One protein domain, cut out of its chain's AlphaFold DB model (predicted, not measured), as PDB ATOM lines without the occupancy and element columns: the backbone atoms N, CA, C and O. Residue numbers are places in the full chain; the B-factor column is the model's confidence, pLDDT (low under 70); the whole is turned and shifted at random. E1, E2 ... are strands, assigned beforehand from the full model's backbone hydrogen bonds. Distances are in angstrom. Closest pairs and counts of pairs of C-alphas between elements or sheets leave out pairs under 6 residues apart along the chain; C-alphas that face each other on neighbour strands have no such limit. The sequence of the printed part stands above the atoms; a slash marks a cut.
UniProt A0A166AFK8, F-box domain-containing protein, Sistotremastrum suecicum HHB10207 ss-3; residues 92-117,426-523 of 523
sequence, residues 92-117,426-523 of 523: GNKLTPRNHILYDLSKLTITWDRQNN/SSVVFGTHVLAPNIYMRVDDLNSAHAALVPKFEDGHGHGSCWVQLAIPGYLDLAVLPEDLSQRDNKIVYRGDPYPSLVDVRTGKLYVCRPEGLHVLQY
ATOM      1  N   GLY A  92     109.680 128.940 163.861       83.75
ATOM      2  CA  GLY A  92     108.331 128.696 163.335       83.75
ATOM      3  C   GLY A  92     107.776 129.803 162.430       83.75
ATOM      4  O   GLY A  92     106.698 129.644 161.869       83.75
ATOM      5  N   ASN A  93     108.502 130.912 162.257       88.31
ATOM      6  CA  ASN A  93     108.104 132.020 161.392       88.31
ATOM      7  C   ASN A  93     108.794 131.936 160.027       88.31
ATOM      8  O   ASN A  93     109.930 131.473 159.925       88.31
ATOM      9  N   LYS A  94     108.149 132.490 158.992       90.75
ATOM     10  CA  LYS A  94     108.777 132.709 157.683       90.75
ATOM     11  C   LYS A  94     109.984 133.643 157.831       90.75
ATOM     12  O   LYS A  94     109.839 134.807 158.204       90.75
ATOM     13  N   LEU A  95     111.175 133.135 157.531       94.88
ATOM     14  CA  LEU A  95     112.434 133.858 157.662       94.88
ATOM     15  C   LEU A  95     112.718 134.687 156.417       94.88
ATOM     16  O   LEU A  95     112.666 134.183 155.301       94.88
ATOM     17  N   THR A  96     113.073 135.953 156.605       95.19
ATOM     18  CA  THR A  96     113.613 136.807 155.546       95.19
ATOM     19  C   THR A  96     115.141 136.775 155.569       95.19
ATOM     20  O   THR A  96     115.725 136.662 156.654       95.19
ATOM     21  N   PRO A  97     115.802 136.879 154.402       95.50
ATOM     22  CA  PRO A  97     117.252 136.891 154.361       95.50
ATOM     23  C   PRO A  97     117.793 138.174 154.991       95.50
ATOM     24  O   PRO A  97     117.263 139.267 154.788       95.50
ATOM     25  N   ARG A  98     118.857 138.021 155.778       94.62
ATOM     26  CA  ARG A  98     119.591 139.102 156.451       94.62
ATOM     27  C   ARG A  98     120.758 139.619 155.633       94.62
ATOM     28  O   ARG A  98     121.148 140.768 155.802       94.62
ATOM     29  N   ASN A  99     121.334 138.757 154.803       93.31
ATOM     30  CA  ASN A  99     122.439 139.106 153.928       93.31
ATOM     31  C   ASN A  99     122.269 138.420 152.572       93.31
ATOM     32  O   ASN A  99     121.670 137.345 152.479       93.31
ATOM     33  N   HIS A 100     122.813 139.048 151.539       93.88
ATOM     34  CA  HIS A 100     122.844 138.540 150.178       93.88
ATOM     35  C   HIS A 100     124.215 138.833 149.585       93.88
ATOM     36  O   HIS A 100     124.675 139.972 149.598       93.88
ATOM     37  N   ILE A 101     124.851 137.787 149.075       92.44
ATOM     38  CA  ILE A 101     126.085 137.870 148.303       92.44
ATOM     39  C   ILE A 101     125.776 137.322 146.910       92.44
ATOM     40  O   ILE A 101     125.166 136.259 146.787       92.44
ATOM     41  N   LEU A 102     126.156 138.051 145.865       92.06
ATOM     42  CA  LEU A 102     126.119 137.568 144.488       92.06
ATOM     43  C   LEU A 102     127.554 137.298 144.053       92.06
ATOM     44  O   LEU A 102     128.331 138.238 143.931       92.06
ATOM     45  N   TYR A 103     127.887 136.035 143.810       90.25
ATOM     46  CA  TYR A 103     129.137 135.693 143.145       90.25
ATOM     47  C   TYR A 103     128.923 135.791 141.643       90.25
ATOM     48  O   TYR A 103     128.142 135.023 141.072       90.25
ATOM     49  N   ASP A 104     129.614 136.740 141.019       86.50
ATOM     50  CA  ASP A 104     129.604 136.915 139.572       86.50
ATOM     51  C   ASP A 104     130.281 135.718 138.891       86.50
ATOM     52  O   ASP A 104     131.507 135.600 138.871       86.50
ATOM     53  N   LEU A 105     129.462 134.831 138.320       83.88
ATOM     54  CA  LEU A 105     129.942 133.676 137.566       83.88
ATOM     55  C   LEU A 105     130.078 133.969 136.068       83.88
ATOM     56  O   LEU A 105     130.380 133.048 135.319       83.88
ATOM     57  N   SER A 106     129.908 135.211 135.602       78.75
ATOM     58  CA  SER A 106     129.983 135.553 134.170       78.75
ATOM     59  C   SER A 106     131.345 135.241 133.537       78.75
ATOM     60  O   SER A 106     131.445 134.993 132.336       78.75
ATOM     61  N   LYS A 107     132.409 135.209 134.351       80.06
ATOM     62  CA  LYS A 107     133.757 134.781 133.938       80.06
ATOM     63  C   LYS A 107     133.847 133.279 133.674       80.06
ATOM     64  O   LYS A 107     134.777 132.816 133.002       80.06
ATOM     65  N   LEU A 108     132.930 132.503 134.242       82.62
ATOM     66  CA  LEU A 108     132.754 131.096 133.937       82.62
ATOM     67  C   LEU A 108     131.811 131.018 132.738       82.62
ATOM     68  O   LEU A 108     130.717 131.569 132.745       82.62
ATOM     69  N   THR A 109     132.232 130.340 131.678       82.69
ATOM     70  CA  THR A 109     131.396 130.100 130.498       82.69
ATOM     71  C   THR A 109     130.347 129.036 130.825       82.69
ATOM     72  O   THR A 109     130.439 127.896 130.375       82.69
ATOM     73  N   ILE A 110     129.384 129.391 131.680       86.00
ATOM     74  CA  ILE A 110     128.318 128.500 132.130       86.00
ATOM     75  C   ILE A 110     127.309 128.357 131.002       86.00
ATOM     76  O   ILE A 110     126.727 129.329 130.522       86.00
ATOM     77  N   THR A 111     127.102 127.115 130.586       84.00
ATOM     78  CA  THR A 111     126.108 126.779 129.577       84.00
ATOM     79  C   THR A 111     124.745 126.633 130.238       84.00
ATOM     80  O   THR A 111     124.570 125.834 131.162       84.00
ATOM     81  N   TRP A 112     123.784 127.387 129.713       82.88
ATOM     82  CA  TRP A 112     122.359 127.197 129.941       82.88
ATOM     83  C   TRP A 112     121.683 126.995 128.591       82.88
ATOM     84  O   TRP A 112     121.550 127.942 127.818       82.88
ATOM     85  N   ASP A 113     121.245 125.773 128.315       78.88
ATOM     86  CA  ASP A 113     120.422 125.454 127.152       78.88
ATOM     87  C   ASP A 113     119.157 124.736 127.611       78.88
ATOM     88  O   ASP A 113     119.158 123.586 128.039       78.88
ATOM     89  N   ARG A 114     118.043 125.450 127.525       71.06
ATOM     90  CA  ARG A 114     116.768 125.004 128.083       71.06
ATOM     91  C   ARG A 114     115.996 124.094 127.148       71.06
ATOM     92  O   ARG A 114     115.173 123.329 127.633       71.06
ATOM     93  N   GLN A 115     116.256 124.152 125.841       71.38
ATOM     94  CA  GLN A 115     115.597 123.254 124.891       71.38
ATOM     95  C   GLN A 115     116.047 121.813 125.132       71.38
ATOM     96  O   GLN A 115     115.244 120.890 125.037       71.38
ATOM     97  N   ASN A 116     117.306 121.648 125.544       74.81
ATOM     98  CA  ASN A 116     117.916 120.352 125.813       74.81
ATOM     99  C   ASN A 116     118.062 120.035 127.314       74.81
ATOM    100  O   ASN A 116     118.749 119.081 127.672       74.81
ATOM    101  N   ASN A 117     117.425 120.810 128.208       76.81
ATOM    102  CA  ASN A 117     117.532 120.656 129.670       76.81
ATOM    103  C   ASN A 117     118.984 120.638 130.196       76.81
ATOM    104  O   ASN A 117     119.324 119.910 131.128       76.81
ATOM    105  N   SER A 426     101.715 128.367 147.520       71.25
ATOM    106  CA  SER A 426     102.991 128.537 146.803       71.25
ATOM    107  C   SER A 426     104.209 128.262 147.695       71.25
ATOM    108  O   SER A 426     104.799 129.164 148.288       71.25
ATOM    109  N   SER A 427     104.628 126.999 147.814       74.88
ATOM    110  CA  SER A 427     105.904 126.658 148.461       74.88
ATOM    111  C   SER A 427     106.688 125.589 147.704       74.88
ATOM    112  O   SER A 427     106.112 124.662 147.140       74.88
ATOM    113  N   VAL A 428     108.012 125.714 147.738       82.19
ATOM    114  CA  VAL A 428     108.984 124.833 147.085       82.19
ATOM    115  C   VAL A 428     109.682 124.008 148.165       82.19
ATOM    116  O   VAL A 428     110.342 124.564 149.038       82.19
ATOM    117  N   VAL A 429     109.518 122.685 148.142       84.56
ATOM    118  CA  VAL A 429     109.980 121.777 149.211       84.56
ATOM    119  C   VAL A 429     111.355 121.178 148.896       84.56
ATOM    120  O   VAL A 429     111.518 120.397 147.963       84.56
ATOM    121  N   PHE A 430     112.347 121.494 149.706       84.69
ATOM    122  CA  PHE A 430     113.643 120.830 149.740       84.69
ATOM    123  C   PHE A 430     113.544 119.560 150.595       84.69
ATOM    124  O   PHE A 430     112.719 119.487 151.503       84.69
ATOM    125  N   GLY A 431     114.367 118.548 150.306       72.31
ATOM    126  CA  GLY A 431     114.399 117.300 151.085       72.31
ATOM    127  C   GLY A 431     114.282 116.014 150.271       72.31
ATOM    128  O   GLY A 431     114.526 114.945 150.816       72.31
ATOM    129  N   THR A 432     113.954 116.101 148.976       72.31
ATOM    130  CA  THR A 432     113.876 114.942 148.060       72.31
ATOM    131  C   THR A 432     115.176 114.661 147.310       72.31
ATOM    132  O   THR A 432     115.295 113.645 146.639       72.31
ATOM    133  N   HIS A 433     116.159 115.553 147.393       83.12
ATOM    134  CA  HIS A 433     117.518 115.302 146.930       83.12
ATOM    135  C   HIS A 433     118.463 115.790 148.018       83.12
ATOM    136  O   HIS A 433     118.421 116.960 148.405       83.12
ATOM    137  N   VAL A 434     119.267 114.874 148.545       87.19
ATOM    138  CA  VAL A 434     120.207 115.129 149.633       87.19
ATOM    139  C   VAL A 434     121.606 114.966 149.062       87.19
ATOM    140  O   VAL A 434     121.895 113.929 148.472       87.19
ATOM    141  N   LEU A 435     122.436 116.001 149.185       87.12
ATOM    142  CA  LEU A 435     123.835 115.942 148.742       87.12
ATOM    143  C   LEU A 435     124.767 115.514 149.874       87.12
ATOM    144  O   LEU A 435     125.753 114.825 149.654       87.12
ATOM    145  N   ALA A 436     124.453 115.961 151.083       86.44
ATOM    146  CA  ALA A 436     125.162 115.651 152.313       86.44
ATOM    147  C   ALA A 436     124.182 115.819 153.485       86.44
ATOM    148  O   ALA A 436     123.105 116.405 153.290       86.44
ATOM    149  N   PRO A 437     124.524 115.394 154.714       85.25
ATOM    150  CA  PRO A 437     123.658 115.620 155.861       85.25
ATOM    151  C   PRO A 437     123.335 117.112 155.992       85.25
ATOM    152  O   PRO A 437     124.238 117.948 156.047       85.25
ATOM    153  N   ASN A 438     122.040 117.444 156.028       88.44
ATOM    154  CA  ASN A 438     121.513 118.814 156.105       88.44
ATOM    155  C   ASN A 438     121.772 119.724 154.884       88.44
ATOM    156  O   ASN A 438     121.496 120.925 154.966       88.44
ATOM    157  N   ILE A 439     122.251 119.172 153.762       91.06
ATOM    158  CA  ILE A 439     122.373 119.879 152.483       91.06
ATOM    159  C   ILE A 439     121.372 119.299 151.489       91.06
ATOM    160  O   ILE A 439     121.513 118.169 151.012       91.06
ATOM    161  N   TYR A 440     120.375 120.107 151.143       92.69
ATOM    162  CA  TYR A 440     119.270 119.697 150.287       92.69
ATOM    163  C   TYR A 440     119.307 120.434 148.958       92.69
ATOM    164  O   TYR A 440     119.484 121.650 148.928       92.69
ATOM    165  N   MET A 441     119.088 119.705 147.868       91.62
ATOM    166  CA  MET A 441     119.078 120.241 146.511       91.62
ATOM    167  C   MET A 441     117.673 120.203 145.915       91.62
ATOM    168  O   MET A 441     116.891 119.284 146.170       91.62
ATOM    169  N   ARG A 442     117.363 121.191 145.077       90.50
ATOM    170  CA  ARG A 442     116.192 121.174 144.202       90.50
ATOM    171  C   ARG A 442     116.501 121.888 142.891       90.50
ATOM    172  O   ARG A 442     117.289 122.828 142.861       90.50
ATOM    173  N   VAL A 443     115.873 121.430 141.816       86.12
ATOM    174  CA  VAL A 443     115.911 122.081 140.505       86.12
ATOM    175  C   VAL A 443     114.472 122.407 140.135       86.12
ATOM    176  O   VAL A 443     113.730 121.518 139.731       86.12
ATOM    177  N   ASP A 444     114.055 123.645 140.377       83.38
ATOM    178  CA  ASP A 444     112.667 124.083 140.186       83.38
ATOM    179  C   ASP A 444     112.586 125.614 140.111       83.38
ATOM    180  O   ASP A 444     113.568 126.294 140.420       83.38
ATOM    181  N   ASP A 445     111.417 126.146 139.751       80.69
ATOM    182  CA  ASP A 445     111.127 127.571 139.869       80.69
ATOM    183  C   ASP A 445     111.131 127.987 141.350       80.69
ATOM    184  O   ASP A 445     110.449 127.410 142.198       80.69
ATOM    185  N   LEU A 446     111.910 129.018 141.658       84.94
ATOM    186  CA  LEU A 446     112.045 129.636 142.963       84.94
ATOM    187  C   LEU A 446     111.967 131.160 142.812       84.94
ATOM    188  O   LEU A 446     112.961 131.839 142.538       84.94
ATOM    189  N   ASN A 447     110.766 131.689 143.036       85.94
ATOM    190  CA  ASN A 447     110.450 133.114 142.964       85.94
ATOM    191  C   ASN A 447     109.774 133.617 144.254       85.94
ATOM    192  O   ASN A 447     109.408 132.828 145.129       85.94
ATOM    193  N   SER A 448     109.595 134.932 144.380       87.69
ATOM    194  CA  SER A 448     109.085 135.601 145.585       87.69
ATOM    195  C   SER A 448     107.629 135.297 145.922       87.69
ATOM    196  O   SER A 448     107.218 135.453 147.078       87.69
ATOM    197  N   ALA A 449     106.855 134.802 144.951       84.94
ATOM    198  CA  ALA A 449     105.519 134.289 145.220       84.94
ATOM    199  C   ALA A 449     105.578 133.006 146.057       84.94
ATOM    200  O   ALA A 449     104.589 132.668 146.703       84.94
ATOM    201  N   HIS A 450     106.724 132.320 146.089       84.50
ATOM    202  CA  HIS A 450     106.923 131.082 146.823       84.50
ATOM    203  C   HIS A 450     107.719 131.285 148.118       84.50
ATOM    204  O   HIS A 450     108.469 132.248 148.309       84.50
ATOM    205  N   ALA A 451     107.561 130.346 149.047       87.25
ATOM    206  CA  ALA A 451     108.525 130.134 150.119       87.25
ATOM    207  C   ALA A 451     109.327 128.855 149.853       87.25
ATOM    208  O   ALA A 451     108.747 127.842 149.465       87.25
ATOM    209  N   ALA A 452     110.636 128.876 150.104       90.31
ATOM    210  CA  ALA A 452     111.403 127.641 150.196       90.31
ATOM    211  C   ALA A 452     111.129 126.991 151.552       90.31
ATOM    212  O   ALA A 452     111.187 127.645 152.593       90.31
ATOM    213  N   LEU A 453     110.818 125.706 151.538       90.38
ATOM    214  CA  LEU A 453     110.577 124.910 152.727       90.38
ATOM    215  C   LEU A 453     111.626 123.832 152.820       90.38
ATOM    216  O   LEU A 453     111.807 123.076 151.876       90.38
ATOM    217  N   VAL A 454     112.295 123.747 153.955       92.44
ATOM    218  CA  VAL A 454     113.388 122.800 154.151       92.44
ATOM    219  C   VAL A 454     113.212 122.091 155.493       92.44
ATOM    220  O   VAL A 454     112.837 122.740 156.477       92.44
ATOM    221  N   PRO A 455     113.432 120.771 155.560       92.94
ATOM    222  CA  PRO A 455     113.406 120.060 156.823       92.94
ATOM    223  C   PRO A 455     114.663 120.403 157.623       92.94
ATOM    224  O   PRO A 455     115.785 120.316 157.124       92.94
ATOM    225  N   LYS A 456     114.470 120.770 158.886       93.56
ATOM    226  CA  LYS A 456     115.525 120.823 159.893       93.56
ATOM    227  C   LYS A 456     115.249 119.711 160.888       93.56
ATOM    228  O   LYS A 456     114.196 119.730 161.521       93.56
ATOM    229  N   PHE A 457     116.177 118.778 161.032       91.56
ATOM    230  CA  PHE A 457     116.113 117.783 162.097       91.56
ATOM    231  C   PHE A 457     116.829 118.278 163.361       91.56
ATOM    232  O   PHE A 457     117.413 119.370 163.344       91.56
ATOM    233  N   GLU A 458     116.753 117.538 164.471       88.94
ATOM    234  CA  GLU A 458     117.522 117.893 165.664       88.94
ATOM    235  C   GLU A 458     119.025 117.839 165.349       88.94
ATOM    236  O   GLU A 458     119.596 116.824 164.957       88.94
ATOM    237  N   ASP A 459     119.679 118.980 165.525       83.81
ATOM    238  CA  ASP A 459     121.101 119.190 165.263       83.81
ATOM    239  C   ASP A 459     121.928 119.167 166.558       83.81
ATOM    240  O   ASP A 459     123.110 119.504 166.566       83.81
ATOM    241  N   GLY A 460     121.308 118.760 167.667       81.75
ATOM    242  CA  GLY A 460     121.887 118.733 168.999       81.75
ATOM    243  C   GLY A 460     121.781 120.069 169.730       81.75
ATOM    244  O   GLY A 460     122.168 120.136 170.892       81.75
ATOM    245  N   HIS A 461     121.280 121.141 169.114       85.00
ATOM    246  CA  HIS A 461     121.189 122.456 169.749       85.00
ATOM    247  C   HIS A 461     119.929 122.661 170.608       85.00
ATOM    248  O   HIS A 461     119.745 123.757 171.137       85.00
ATOM    249  N   GLY A 462     119.081 121.638 170.777       84.44
ATOM    250  CA  GLY A 462     117.925 121.674 171.680       84.44
ATOM    251  C   GLY A 462     116.726 122.437 171.112       84.44
ATOM    252  O   GLY A 462     115.902 122.970 171.861       84.44
ATOM    253  N   HIS A 463     116.640 122.530 169.784       88.06
ATOM    254  CA  HIS A 463     115.626 123.317 169.080       88.06
ATOM    255  C   HIS A 463     114.649 122.482 168.246       88.06
ATOM    256  O   HIS A 463     113.800 123.047 167.553       88.06
ATOM    257  N   GLY A 464     114.736 121.162 168.353       88.94
ATOM    258  CA  GLY A 464     113.840 120.192 167.758       88.94
ATOM    259  C   GLY A 464     113.924 120.105 166.239       88.94
ATOM    260  O   GLY A 464     114.450 120.976 165.534       88.94
ATOM    261  N   SER A 465     113.299 119.038 165.757       92.25
ATOM    262  CA  SER A 465     112.910 118.840 164.369       92.25
ATOM    263  C   SER A 465     111.759 119.785 163.983       92.25
ATOM    264  O   SER A 465     110.737 119.839 164.671       92.25
ATOM    265  N   CYS A 466     111.882 120.518 162.873       92.06
ATOM    266  CA  CYS A 466     110.817 121.362 162.326       92.06
ATOM    267  C   CYS A 466     110.945 121.587 160.808       92.06
ATOM    268  O   CYS A 466     111.965 121.301 160.185       92.06
ATOM    269  N   TRP A 467     109.892 122.145 160.211       91.31
ATOM    270  CA  TRP A 467     109.957 122.700 158.863       91.31
ATOM    271  C   TRP A 467     110.342 124.173 158.929       91.31
ATOM    272  O   TRP A 467     109.677 124.966 159.596       91.31
ATOM    273  N   VAL A 468     111.397 124.540 158.210       92.50
ATOM    274  CA  VAL A 468     111.850 125.926 158.106       92.50
ATOM    275  C   VAL A 468     111.263 126.541 156.847       92.50
ATOM    276  O   VAL A 468     111.384 125.968 155.764       92.50
ATOM    277  N   GLN A 469     110.665 127.724 156.980       92.69
ATOM    278  CA  GLN A 469     110.129 128.487 155.858       92.69
ATOM    279  C   GLN A 469     111.011 129.697 155.557       92.69
ATOM    280  O   GLN A 469     111.181 130.580 156.394       92.69
ATOM    281  N   LEU A 470     111.540 129.760 154.340       94.31
ATOM    282  CA  LEU A 470     112.442 130.797 153.855       94.31
ATOM    283  C   LEU A 470     111.718 131.652 152.808       94.31
ATOM    284  O   LEU A 470     111.190 131.151 151.815       94.31
ATOM    285  N   ALA A 471     111.662 132.961 153.032       93.94
ATOM    286  CA  ALA A 471     111.130 133.919 152.075       93.94
ATOM    287  C   ALA A 471     112.099 134.112 150.913       93.94
ATOM    288  O   ALA A 471     113.271 134.409 151.140       93.94
ATOM    289  N   ILE A 472     111.599 134.018 149.685       93.75
ATOM    290  CA  ILE A 472     112.385 134.302 148.488       93.75
ATOM    291  C   ILE A 472     112.270 135.799 148.164       93.75
ATOM    292  O   ILE A 472     111.156 136.313 148.055       93.75
ATOM    293  N   PRO A 473     113.384 136.543 148.074       94.06
ATOM    294  CA  PRO A 473     113.346 137.969 147.753       94.06
ATOM    295  C   PRO A 473     112.869 138.257 146.330       94.06
ATOM    296  O   PRO A 473     113.190 137.518 145.406       94.06
ATOM    297  N   GLY A 474     112.197 139.395 146.135       92.00
ATOM    298  CA  GLY A 474     111.697 139.830 144.822       92.00
ATOM    299  C   GLY A 474     112.776 140.099 143.770       92.00
ATOM    300  O   GLY A 474     112.499 140.014 142.584       92.00
ATOM    301  N   TYR A 475     114.026 140.367 144.161       89.94
ATOM    302  CA  TYR A 475     115.123 140.470 143.186       89.94
ATOM    303  C   TYR A 475     115.519 139.113 142.590       89.94
ATOM    304  O   TYR A 475     116.260 139.073 141.613       89.94
ATOM    305  N   LEU A 476     115.045 138.007 143.173       90.19
ATOM    306  CA  LEU A 476     115.097 136.693 142.548       90.19
ATOM    307  C   LEU A 476     113.875 136.453 141.645       90.19
ATOM    308  O   LEU A 476     113.726 135.374 141.087       90.19
ATOM    309  N   ASP A 477     112.984 137.414 141.429       89.56
ATOM    310  CA  ASP A 477     111.898 137.190 140.482       89.56
ATOM    311  C   ASP A 477     112.422 137.148 139.056       89.56
ATOM    312  O   ASP A 477     113.149 138.027 138.598       89.56
ATOM    313  N   LEU A 478     112.021 136.100 138.349       84.31
ATOM    314  CA  LEU A 478     112.289 135.974 136.932       84.31
ATOM    315  C   LEU A 478     111.232 136.687 136.101       84.31
ATOM    316  O   LEU A 478     110.089 136.893 136.538       84.31
ATOM    317  N   ALA A 479     111.627 137.002 134.868       85.88
ATOM    318  CA  ALA A 479     110.726 137.511 133.853       85.88
ATOM    319  C   ALA A 479     109.569 136.527 133.623       85.88
ATOM    320  O   ALA A 479     109.731 135.307 133.699       85.88
ATOM    321  N   VAL A 480     108.383 137.054 133.339       86.81
ATOM    322  CA  VAL A 480     107.232 136.221 132.976       86.81
ATOM    323  C   VAL A 480     107.483 135.616 131.600       86.81
ATOM    324  O   VAL A 480     107.949 136.317 130.699       86.81
ATOM    325  N   LEU A 481     107.201 134.321 131.453       83.88
ATOM    326  CA  LEU A 481     107.326 133.627 130.177       83.88
ATOM    327  C   LEU A 481     106.449 134.328 129.118       83.88
ATOM    328  O   LEU A 481     105.267 134.552 129.393       83.88
ATOM    329  N   PRO A 482     106.986 134.686 127.936       83.44
ATOM    330  CA  PRO A 482     106.185 135.262 126.864       83.44
ATOM    331  C   PRO A 482     105.113 134.268 126.411       83.44
ATOM    332  O   PRO A 482     105.381 133.070 126.326       83.44
ATOM    333  N   GLU A 483     103.914 134.760 126.087       85.38
ATOM    334  CA  GLU A 483     102.828 133.915 125.559       85.38
ATOM    335  C   GLU A 483     103.221 133.258 124.227       85.38
ATOM    336  O   GLU A 483     102.879 132.108 123.957       85.38
ATOM    337  N   ASP A 484     103.989 133.983 123.415       85.25
ATOM    338  CA  ASP A 484     104.579 133.489 122.182       85.25
ATOM    339  C   ASP A 484     105.997 132.967 122.450       85.25
ATOM    340  O   ASP A 484     106.952 133.733 122.604       85.25
ATOM    341  N   LEU A 485     106.143 131.640 122.476       80.56
ATOM    342  CA  LEU A 485     107.427 130.973 122.704       80.56
ATOM    343  C   LEU A 485     108.489 131.321 121.649       80.56
ATOM    344  O   LEU A 485     109.675 131.157 121.926       80.56
ATOM    345  N   SER A 486     108.105 131.826 120.469       79.06
ATOM    346  CA  SER A 486     109.067 132.284 119.459       79.06
ATOM    347  C   SER A 486     109.762 133.600 119.839       79.06
ATOM    348  O   SER A 486     110.849 133.885 119.342       79.06
ATOM    349  N   GLN A 487     109.178 134.374 120.764       79.31
ATOM    350  CA  GLN A 487     109.742 135.619 121.306       79.31
ATOM    351  C   GLN A 487     110.603 135.392 122.551       79.31
ATOM    352  O   GLN A 487     111.114 136.339 123.152       79.31
ATOM    353  N   ARG A 488     110.743 134.136 122.973       79.19
ATOM    354  CA  ARG A 488     111.526 133.762 124.141       79.19
ATOM    355  C   ARG A 488     113.014 133.967 123.864       79.19
ATOM    356  O   ARG A 488     113.579 133.335 122.976       79.19
ATOM    357  N   ASP A 489     113.666 134.814 124.656       76.19
ATOM    358  CA  ASP A 489     115.117 134.985 124.581       76.19
ATOM    359  C   ASP A 489     115.815 133.832 125.316       76.19
ATOM    360  O   ASP A 489     115.666 133.660 126.529       76.19
ATOM    361  N   ASN A 490     116.625 133.054 124.594       71.69
ATOM    362  CA  ASN A 490     117.414 131.962 125.170       71.69
ATOM    363  C   ASN A 490     118.414 132.446 126.241       71.69
ATOM    364  O   ASN A 490     118.852 131.649 127.069       71.69
ATOM    365  N   LYS A 491     118.743 133.744 126.275       71.06
ATOM    366  CA  LYS A 491     119.645 134.346 127.267       71.06
ATOM    367  C   LYS A 491     118.960 134.735 128.582       71.06
ATOM    368  O   LYS A 491     119.652 134.883 129.583       71.06
ATOM    369  N   ILE A 492     117.632 134.882 128.616       75.75
ATOM    370  CA  ILE A 492     116.879 135.369 129.794       75.75
ATOM    371  C   ILE A 492     116.132 134.213 130.435       75.75
ATOM    372  O   ILE A 492     115.398 133.542 129.722       75.75
ATOM    373  N   VAL A 493     116.293 133.948 131.736       78.62
ATOM    374  CA  VAL A 493     115.532 132.891 132.438       78.62
ATOM    375  C   VAL A 493     114.148 133.410 132.810       78.62
ATOM    376  O   VAL A 493     114.007 134.525 133.313       78.62
ATOM    377  N   TYR A 494     113.125 132.606 132.524       84.44
ATOM    378  CA  TYR A 494     111.728 132.950 132.759       84.44
ATOM    379  C   TYR A 494     111.150 132.131 133.913       84.44
ATOM    380  O   TYR A 494     111.668 131.074 134.275       84.44
ATOM    381  N   ARG A 495     110.046 132.607 134.491       84.44
ATOM    382  CA  ARG A 495     109.244 131.813 135.429       84.44
ATOM    383  C   ARG A 495     108.838 130.484 134.781       84.44
ATOM    384  O   ARG A 495     108.445 130.463 133.616       84.44
ATOM    385  N   GLY A 496     108.933 129.406 135.547       78.38
ATOM    386  CA  GLY A 496     108.748 128.020 135.120       78.38
ATOM    387  C   GLY A 496     110.025 127.320 134.649       78.38
ATOM    388  O   GLY A 496     110.004 126.105 134.467       78.38
ATOM    389  N   ASP A 497     111.133 128.043 134.466       80.81
ATOM    390  CA  ASP A 497     112.396 127.417 134.077       80.81
ATOM    391  C   ASP A 497     113.060 126.694 135.259       80.81
ATOM    392  O   ASP A 497     112.917 127.124 136.401       80.81
ATOM    393  N   PRO A 498     113.813 125.609 135.014       78.81
ATOM    394  CA  PRO A 498     114.551 124.921 136.063       78.81
ATOM    395  C   PRO A 498     115.799 125.714 136.460       78.81
ATOM    396  O   PRO A 498     116.626 126.052 135.607       78.81
ATOM    397  N   TYR A 499     115.993 125.950 137.759       84.69
ATOM    398  CA  TYR A 499     117.264 126.454 138.277       84.69
ATOM    399  C   TYR A 499     117.704 125.690 139.525       84.69
ATOM    400  O   TYR A 499     116.930 125.529 140.476       84.69
ATOM    401  N   PRO A 500     118.957 125.207 139.540       91.69
ATOM    402  CA  PRO A 500     119.504 124.534 140.701       91.69
ATOM    403  C   PRO A 500     119.585 125.461 141.908       91.69
ATOM    404  O   PRO A 500     120.102 126.581 141.844       91.69
ATOM    405  N   SER A 501     119.117 124.947 143.034       94.12
ATOM    406  CA  SER A 501     119.192 125.599 144.328       94.12
ATOM    407  C   SER A 501     119.586 124.598 145.406       94.12
ATOM    408  O   SER A 501     119.243 123.414 145.338       94.12
ATOM    409  N   LEU A 502     120.338 125.078 146.392       95.31
ATOM    410  CA  LEU A 502     120.856 124.292 147.507       95.31
ATOM    411  C   LEU A 502     120.540 125.007 148.810       95.31
ATOM    412  O   LEU A 502     120.745 126.213 148.911       95.31
ATOM    413  N   VAL A 503     120.109 124.276 149.828       95.38
ATOM    414  CA  VAL A 503     119.971 124.808 151.185       95.38
ATOM    415  C   VAL A 503     120.902 124.042 152.105       95.38
ATOM    416  O   VAL A 503     120.770 122.826 152.223       95.38
ATOM    417  N   ASP A 504     121.810 124.755 152.772       93.62
ATOM    418  CA  ASP A 504     122.580 124.226 153.899       93.62
ATOM    419  C   ASP A 504     121.930 124.706 155.198       93.62
ATOM    420  O   ASP A 504     122.043 125.869 155.599       93.62
ATOM    421  N   VAL A 505     121.216 123.792 155.856       92.25
ATOM    422  CA  VAL A 505     120.472 124.093 157.086       92.25
ATOM    423  C   VAL A 505     121.416 124.419 158.243       92.25
ATOM    424  O   VAL A 505     121.054 125.204 159.112       92.25
ATOM    425  N   ARG A 506     122.650 123.901 158.245       88.06
ATOM    426  CA  ARG A 506     123.614 124.144 159.336       88.06
ATOM    427  C   ARG A 506     124.059 125.599 159.372       88.06
ATOM    428  O   ARG A 506     124.310 126.159 160.435       88.06
ATOM    429  N   THR A 507     124.154 126.208 158.195       89.25
ATOM    430  CA  THR A 507     124.641 127.578 158.023       89.25
ATOM    431  C   THR A 507     123.494 128.557 157.795       89.25
ATOM    432  O   THR A 507     123.692 129.763 157.898       89.25
ATOM    433  N   GLY A 508     122.278 128.065 157.527       92.69
ATOM    434  CA  GLY A 508     121.117 128.892 157.200       92.69
ATOM    435  C   GLY A 508     121.258 129.592 155.848       92.69
ATOM    436  O   GLY A 508     120.678 130.662 155.652       92.69
ATOM    437  N   LYS A 509     122.058 129.026 154.936       94.69
ATOM    438  CA  LYS A 509     122.322 129.594 153.612       94.69
ATOM    439  C   LYS A 509     121.499 128.897 152.536       94.69
ATOM    440  O   LYS A 509     121.447 127.669 152.477       94.69
ATOM    441  N   LEU A 510     120.911 129.694 151.649       95.94
ATOM    442  CA  LEU A 510     120.307 129.251 150.393       95.94
ATOM    443  C   LEU A 510     121.182 129.734 149.235       95.94
ATOM    444  O   LEU A 510     121.433 130.931 149.098       95.94
ATOM    445  N   TYR A 511     121.611 128.799 148.403       95.06
ATOM    446  CA  TYR A 511     122.378 129.026 147.189       95.06
ATOM    447  C   TYR A 511     121.435 128.881 145.996       95.06
ATOM    448  O   TYR A 511     120.758 127.862 145.874       95.06
ATOM    449  N   VAL A 512     121.381 129.877 145.118       93.75
ATOM    450  CA  VAL A 512     120.543 129.865 143.910       93.75
ATOM    451  C   VAL A 512     121.422 130.166 142.707       93.75
ATOM    452  O   VAL A 512     122.004 131.248 142.617       93.75
ATOM    453  N   CYS A 513     121.542 129.202 141.795       91.44
ATOM    454  CA  CYS A 513     122.363 129.332 140.598       91.44
ATOM    455  C   CYS A 513     121.551 129.957 139.456       91.44
ATOM    456  O   CYS A 513     120.489 129.443 139.098       91.44
ATOM    457  N   ARG A 514     122.050 131.064 138.892       87.31
ATOM    458  CA  ARG A 514     121.408 131.844 137.821       87.31
ATOM    459  C   ARG A 514     122.391 132.296 136.736       87.31
ATOM    460  O   ARG A 514     123.592 132.305 137.011       87.31
ATOM    461  N   PRO A 515     121.922 132.653 135.522       82.44
ATOM    462  CA  PRO A 515     122.778 133.144 134.431       82.44
ATOM    463  C   PRO A 515     123.714 134.262 134.849       82.44
ATOM    464  O   PRO A 515     124.869 134.283 134.444       82.44
ATOM    465  N   GLU A 516     123.209 135.165 135.680       83.44
ATOM    466  CA  GLU A 516     123.956 136.282 136.231       83.44
ATOM    467  C   GLU A 516     124.988 135.874 137.295       83.44
ATOM    468  O   GLU A 516     125.934 136.619 137.537       83.44
ATOM    469  N   GLY A 517     124.841 134.706 137.928       89.25
ATOM    470  CA  GLY A 517     125.760 134.234 138.955       89.25
ATOM    471  C   GLY A 517     125.126 133.351 140.028       89.25
ATOM    472  O   GLY A 517     124.010 132.845 139.905       89.25
ATOM    473  N   LEU A 518     125.863 133.153 141.118       92.25
ATOM    474  CA  LEU A 518     125.401 132.404 142.283       92.25
ATOM    475  C   LEU A 518     124.953 133.370 143.375       92.25
ATOM    476  O   LEU A 518     125.769 134.064 143.979       92.25
ATOM    477  N   HIS A 519     123.659 133.367 143.676       93.75
ATOM    478  CA  HIS A 519     123.115 134.104 144.808       93.75
ATOM    479  C   HIS A 519     123.241 133.263 146.073       93.75
ATOM    480  O   HIS A 519     122.755 132.136 146.118       93.75
ATOM    481  N   VAL A 520     123.845 133.826 147.114       94.75
ATOM    482  CA  VAL A 520     123.938 133.222 148.444       94.75
ATOM    483  C   VAL A 520     123.183 134.099 149.428       94.75
ATOM    484  O   VAL A 520     123.576 135.231 149.716       94.75
ATOM    485  N   LEU A 521     122.068 133.573 149.920       95.44
ATOM    486  CA  LEU A 521     121.177 134.229 150.865       95.44
ATOM    487  C   LEU A 521     121.404 133.660 152.259       95.44
ATOM    488  O   LEU A 521     121.213 132.466 152.473       95.44
ATOM    489  N   GLN A 522     121.774 134.514 153.209       94.62
ATOM    490  CA  GLN A 522     121.910 134.143 154.616       94.62
ATOM    491  C   GLN A 522     120.618 134.481 155.351       94.62
ATOM    492  O   GLN A 522     120.249 135.659 155.422       94.62
ATOM    493  N   TYR A 523     119.966 133.476 155.930       94.31
ATOM    494  CA  TYR A 523     118.721 133.662 156.668       94.31
ATOM    495  C   TYR A 523     118.932 134.005 158.125       94.31
ATOM    496  O   TYR A 523     119.785 133.427 158.832       94.31
TER     497      TYR A 523
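What this domain is: This is residues 92 to 117 and 426 to 523 of the 523 residues of the protein "F-box domain-containing protein" of Sistotremastrum suecicum HHB10207 ss-3 (UniProt A0A166AFK8). With little regular structure, 47 of 124 printed residues in named strands, this is a sandwich, two sheets face to face: the strongly twisted, antiparallel E1 E9 E8 E7 E4 E3 and the small, mixed E2 E5 E6, strands crossed at 51 degrees. Residues 483 to 488 stick out. The all-strand domain, E1 to E9 along the chain, is compact, radius of gyration of the C-alphas 15.4 A, spanning 53 by 31 by 26 A.

Where its parts are: E1, residues 99 to 103, begins at C-alpha (122.439, 139.106, 153.928). E2 is 427 to 429, E3 434 to 436, E4 439 to 444, E5 451 to 456, E6 466 to 471. E7, 499 to 504, measures 16.7 A; E8 is 509 to 514. E9, 517 to 522, ends at C-alpha (121.910, 134.143, 154.616).

How they stand to each other: E7, E8 and E9 form a meander, each strand the antiparallel neighbour of the one before; N 511 and O 502 are 2.8 A apart, N 519 and O 512 2.9 A. In the hairpin E5 and E6, N 452 and O 470 are 2.9 A apart. Between the sheets, the closest C-alphas of E5 and E7 are Val 454 and Val 503, 7.5 A.

The domain as a whole: Residues 118 to 425 are not printed; C-alphas 117 and 426 are 23.8 A apart. The link E6 to E7 is long. No printed residue is under 70 in pLDDT.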